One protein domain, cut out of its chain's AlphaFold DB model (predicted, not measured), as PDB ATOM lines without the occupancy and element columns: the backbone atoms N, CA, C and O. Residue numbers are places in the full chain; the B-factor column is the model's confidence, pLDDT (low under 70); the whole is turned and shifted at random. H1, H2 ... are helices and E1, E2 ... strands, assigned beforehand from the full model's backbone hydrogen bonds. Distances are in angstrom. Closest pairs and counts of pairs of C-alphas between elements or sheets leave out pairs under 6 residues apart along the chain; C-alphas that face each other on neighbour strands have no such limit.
ATOM      1  N   ILE A 109     118.801 116.957 115.972       98.69
ATOM      2  CA  ILE A 109     119.378 116.087 114.939       98.69
ATOM      3  C   ILE A 109     119.126 114.630 115.329       98.69
ATOM      4  O   ILE A 109     119.671 114.155 116.326       98.69
ATOM      5  N   THR A 110     118.299 113.920 114.564       98.56
ATOM      6  CA  THR A 110     117.826 112.553 114.865       98.56
ATOM      7  C   THR A 110     118.424 111.482 113.951       98.56
ATOM      8  O   THR A 110     118.038 110.319 114.037       98.56
ATOM      9  N   SER A 111     119.396 111.858 113.120       98.62
ATOM     10  CA  SER A 111     120.133 110.983 112.202       98.62
ATOM     11  C   SER A 111     121.655 111.172 112.322       98.62
ATOM     12  O   SER A 111     122.128 112.123 112.950       98.62
ATOM     13  N   SER A 112     122.415 110.256 111.721       97.44
ATOM     14  CA  SER A 112     123.873 110.299 111.589       97.44
ATOM     15  C   SER A 112     124.264 110.330 110.104       97.44
ATOM     16  O   SER A 112     123.593 109.694 109.288       97.44
ATOM     17  N   PRO A 113     125.376 110.989 109.726       98.06
ATOM     18  CA  PRO A 113     126.364 111.644 110.592       98.06
ATOM     19  C   PRO A 113     125.930 113.048 111.050       98.06
ATOM     20  O   PRO A 113     125.441 113.833 110.237       98.06
ATOM     21  N   PHE A 114     126.156 113.374 112.331       98.38
ATOM     22  CA  PHE A 114     125.667 114.601 112.976       98.38
ATOM     23  C   PHE A 114     125.956 115.868 112.166       98.38
ATOM     24  O   PHE A 114     125.028 116.596 111.828       98.38
ATOM     25  N   GLU A 115     127.216 116.104 111.796       98.00
ATOM     26  CA  GLU A 115     127.628 117.370 111.180       98.00
ATOM     27  C   GLU A 115     126.988 117.605 109.800       98.00
ATOM     28  O   GLU A 115     126.528 118.704 109.496       98.00
ATOM     29  N   ALA A 116     126.871 116.561 108.972       98.31
ATOM     30  CA  ALA A 116     126.237 116.695 107.659       98.31
ATOM     31  C   ALA A 116     124.733 116.985 107.785       98.31
ATOM     32  O   ALA A 116     124.193 117.820 107.052       98.31
ATOM     33  N   ILE A 117     124.060 116.316 108.729       98.62
ATOM     34  CA  ILE A 117     122.632 116.527 108.980       98.62
ATOM     35  C   ILE A 117     122.391 117.887 109.635       98.62
ATOM     36  O   ILE A 117     121.438 118.567 109.265       98.62
ATOM     37  N   ARG A 118     123.273 118.325 110.539       98.31
ATOM     38  CA  ARG A 118     123.240 119.655 111.151       98.31
ATOM     39  C   ARG A 118     123.269 120.747 110.089       98.31
ATOM     40  O   ARG A 118     122.353 121.560 110.062       98.31
ATOM     41  N   ILE A 119     124.255 120.739 109.191       97.88
ATOM     42  CA  ILE A 119     124.380 121.767 108.142       97.88
ATOM     43  C   ILE A 119     123.102 121.833 107.293       97.88
ATOM     44  O   ILE A 119     122.541 122.911 107.090       97.88
ATOM     45  N   LYS A 120     122.589 120.673 106.867       98.31
ATOM     46  CA  LYS A 120     121.327 120.582 106.117       98.31
ATOM     47  C   LYS A 120     120.138 121.129 106.920       98.31
ATOM     48  O   LYS A 120     119.330 121.891 106.388       98.31
ATOM     49  N   ALA A 121     120.030 120.755 108.192       98.31
ATOM     50  CA  ALA A 121     118.961 121.187 109.086       98.31
ATOM     51  C   ALA A 121     118.989 122.706 109.313       98.31
ATOM     52  O   ALA A 121     117.937 123.339 109.276       98.31
ATOM     53  N   GLU A 122     120.167 123.310 109.484       97.25
ATOM     54  CA  GLU A 122     120.320 124.763 109.630       97.25
ATOM     55  C   GLU A 122     119.817 125.516 108.388       97.25
ATOM     56  O   GLU A 122     119.065 126.489 108.506       97.25
ATOM     57  N   GLU A 123     120.189 125.064 107.187       96.12
ATOM     58  CA  GLU A 123     119.735 125.676 105.931       96.12
ATOM     59  C   GLU A 123     118.216 125.585 105.760       96.12
ATOM     60  O   GLU A 123     117.554 126.571 105.412       96.12
ATOM     61  N   GLU A 124     117.644 124.413 106.037       97.06
ATOM     62  CA  GLU A 124     116.202 124.213 105.946       97.06
ATOM     63  C   GLU A 124     115.422 124.968 107.020       97.06
ATOM     64  O   GLU A 124     114.337 125.475 106.731       97.06
ATOM     65  N   PHE A 125     115.969 125.088 108.227       96.81
ATOM     66  CA  PHE A 125     115.367 125.860 109.308       96.81
ATOM     67  C   PHE A 125     115.231 127.335 108.922       96.81
ATOM     68  O   PHE A 125     114.144 127.911 109.015       96.81
ATOM     69  N   LEU A 126     116.306 127.934 108.397       93.94
ATOM     70  CA  LEU A 126     116.286 129.324 107.933       93.94
ATOM     71  C   LEU A 126     115.278 129.535 106.794       93.94
ATOM     72  O   LEU A 126     114.598 130.566 106.742       93.94
ATOM     73  N   LYS A 127     115.149 128.546 105.903       94.81
ATOM     74  CA  LYS A 127     114.156 128.560 104.824       94.81
ATOM     75  C   LYS A 127     112.726 128.463 105.359       94.81
ATOM     76  O   LYS A 127     111.865 129.199 104.879       94.81
ATOM     77  N   GLU A 128     112.466 127.597 106.337       95.19
ATOM     78  CA  GLU A 128     111.122 127.404 106.898       95.19
ATOM     79  C   GLU A 128     110.626 128.653 107.632       95.19
ATOM     80  O   GLU A 128     109.469 129.049 107.477       95.19
ATOM     81  N   LEU A 129     111.521 129.348 108.340       94.62
ATOM     82  CA  LEU A 129     111.202 130.632 108.965       94.62
ATOM     83  C   LEU A 129     110.950 131.758 107.945       94.62
ATOM     84  O   LEU A 129     110.475 132.830 108.327       94.62
ATOM     85  N   GLY A 130     111.241 131.548 106.654       92.62
ATOM     86  CA  GLY A 130     111.094 132.568 105.611       92.62
ATOM     87  C   GLY A 130     111.913 133.821 105.918       92.62
ATOM     88  O   GLY A 130     111.455 134.942 105.690       92.62
ATOM     89  N   PHE A 131     113.077 133.630 106.537       79.56
ATOM     90  CA  PHE A 131     113.766 134.687 107.254       79.56
ATOM     91  C   PHE A 131     114.770 135.461 106.387       79.56
ATOM     92  O   PHE A 131     115.530 134.878 105.615       79.56
ATOM     93  N   VAL A 132     114.813 136.786 106.576       69.31
ATOM     94  CA  VAL A 132     115.794 137.702 105.974       69.31
ATOM     95  C   VAL A 132     116.307 138.656 107.065       69.31
ATOM     96  O   VAL A 132     115.661 139.655 107.375       69.31
ATOM     97  N   GLY A 133     117.448 138.351 107.690       81.31
ATOM     98  CA  GLY A 133     118.058 139.211 108.715       81.31
ATOM     99  C   GLY A 133     119.157 138.529 109.542       81.31
ATOM    100  O   GLY A 133     119.735 137.530 109.123       81.31
ATOM    101  N   ASP A 134     119.427 139.071 110.732       89.38
ATOM    102  CA  ASP A 134     120.417 138.561 111.693       89.38
ATOM    103  C   ASP A 134     119.805 137.532 112.663       89.38
ATOM    104  O   ASP A 134     119.237 137.896 113.692       89.38
ATOM    105  N   PHE A 135     119.911 136.242 112.340       88.44
ATOM    106  CA  PHE A 135     119.359 135.149 113.156       88.44
ATOM    107  C   PHE A 135     120.165 134.888 114.437       88.44
ATOM    108  O   PHE A 135     119.682 134.170 115.311       88.44
ATOM    109  N   CYS A 136     121.339 135.503 114.616       93.19
ATOM    110  CA  CYS A 136     122.154 135.318 115.820       93.19
ATOM    111  C   CYS A 136     121.543 135.967 117.073       93.19
ATOM    112  O   CYS A 136     121.989 135.709 118.192       93.19
ATOM    113  N   LYS A 137     120.490 136.776 116.900       93.62
ATOM    114  CA  LYS A 137     119.657 137.315 117.985       93.62
ATOM    115  C   LYS A 137     118.593 136.335 118.489       93.62
ATOM    116  O   LYS A 137     117.977 136.589 119.525       93.62
ATOM    117  N   LEU A 138     118.342 135.246 117.764       95.06
ATOM    118  CA  LEU A 138     117.410 134.208 118.194       95.06
ATOM    119  C   LEU A 138     118.084 133.272 119.199       95.06
ATOM    120  O   LEU A 138     119.266 132.950 119.090       95.06
ATOM    121  N   ASN A 139     117.306 132.801 120.172       96.56
ATOM    122  CA  ASN A 139     117.733 131.739 121.074       96.56
ATOM    123  C   ASN A 139     117.515 130.394 120.373       96.56
ATOM    124  O   ASN A 139     116.428 129.824 120.447       96.56
ATOM    125  N   ILE A 140     118.525 129.937 119.635       97.19
ATOM    126  CA  ILE A 140     118.500 128.672 118.898       97.19
ATOM    127  C   ILE A 140     119.489 127.712 119.552       97.19
ATOM    128  O   ILE A 140     120.660 128.060 119.727       97.19
ATOM    129  N   ILE A 141     119.020 126.511 119.880       97.75
ATOM    130  CA  ILE A 141     119.848 125.404 120.359       97.75
ATOM    131  C   ILE A 141     119.757 124.261 119.357       97.75
ATOM    132  O   ILE A 141     118.664 123.841 118.985       97.75
ATOM    133  N   ILE A 142     120.906 123.731 118.959       98.44
ATOM    134  CA  ILE A 142     121.001 122.485 118.206       98.44
ATOM    135  C   ILE A 142     121.467 121.397 119.170       98.44
ATOM    136  O   ILE A 142     122.415 121.599 119.930       98.44
ATOM    137  N   SER A 143     120.793 120.253 119.160       98.31
ATOM    138  CA  SER A 143     121.124 119.124 120.032       98.31
ATOM    139  C   SER A 143     120.839 117.794 119.341       98.31
ATOM    140  O   SER A 143     120.273 117.749 118.250       98.31
ATOM    141  N   THR A 144     121.242 116.691 119.963       98.62
ATOM    142  CA  THR A 144     120.992 115.344 119.444       98.62
ATOM    143  C   THR A 144     120.798 114.352 120.589       98.62
ATOM    144  O   THR A 144     121.432 114.483 121.642       98.62
ATOM    145  N   PRO A 145     119.901 113.363 120.445       97.75
ATOM    146  CA  PRO A 145     119.745 112.335 121.453       97.75
ATOM    147  C   PRO A 145     120.923 111.355 121.433       97.75
ATOM    148  O   PRO A 145     121.427 110.942 120.389       97.75
ATOM    149  N   ARG A 146     121.288 110.882 122.627       97.94
ATOM    150  CA  ARG A 146     122.429 109.983 122.854       97.94
ATOM    151  C   ARG A 146     122.410 108.685 122.050       97.94
ATOM    152  O   ARG A 146     123.468 108.139 121.774       97.94
ATOM    153  N   PHE A 147     121.231 108.164 121.716       97.31
ATOM    154  CA  PHE A 147     121.119 106.912 120.964       97.31
ATOM    155  C   PHE A 147     121.393 107.074 119.462       97.31
ATOM    156  O   PHE A 147     121.586 106.065 118.793       97.31
ATOM    157  N   VAL A 148     121.398 108.307 118.943       97.44
ATOM    158  CA  VAL A 148     121.694 108.603 117.534       97.44
ATOM    159  C   VAL A 148     123.157 109.001 117.391       97.44
ATOM    160  O   VAL A 148     123.898 108.346 116.671       97.44
ATOM    161  N   ASN A 149     123.584 110.037 118.117       97.38
ATOM    162  CA  ASN A 149     124.930 110.599 118.022       97.38
ATOM    163  C   ASN A 149     125.525 110.706 119.440       97.38
ATOM    164  O   ASN A 149     125.323 111.706 120.129       97.38
ATOM    165  N   PRO A 150     126.165 109.639 119.955       97.62
ATOM    166  CA  PRO A 150     126.602 109.578 121.347       97.62
ATOM    167  C   PRO A 150     127.775 110.510 121.674       97.62
ATOM    168  O   PRO A 150     127.962 110.805 122.853       97.62
TER     169      PRO A 150
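What this domain is: This is residues 109 to 150 of the 163 residues of an uncharacterized protein of Candidatus Woesebacteria bacterium GW2011_GWA1_37_7 (UniProt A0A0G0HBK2). The printed part is a loose, open U: the helix H1 makes one arm, the chain turns round through residues 129 to 138, and the strand E1 folds back as the other arm, with a hooked tail after it. Residues 127 to 134 and 136 to 141 stand free. The printed part has 42 residues with H1, then E1; the class is mixed, and under half of the residues are in named elements. It is loose, with a radius of gyration of the C-alphas of 11.7 A, and spans 34 by 17 by 13 A, only just elongated.

How they stand to each other: H1, residues 114 to 128, has every O i to N i+4 pair within hydrogen-bond range. E1, residues 139 to 143, pairs with no named strand. The two have 1 pair of C-alphas within 8 A, those of Arg 118 and Ile 142, 7.9 A apart; their centres are 11.8 A apart.

Where its parts are: H1 begins with C-alpha 114 at (125.667, 114.601, 112.976) and measures 20.3 A from first to last C-alpha. E1 measures 13.1 A and ends with C-alpha 143 at (121.124, 119.124, 120.032).

The domain as a whole: The C-alphas farthest apart, of Gly 133 and Phe 147, are 34.7 A apart. The printed part has no cut, and the link from H1 to E1 is short. Mean pLDDT of the printed part is 95.2; residue 132 is under 70.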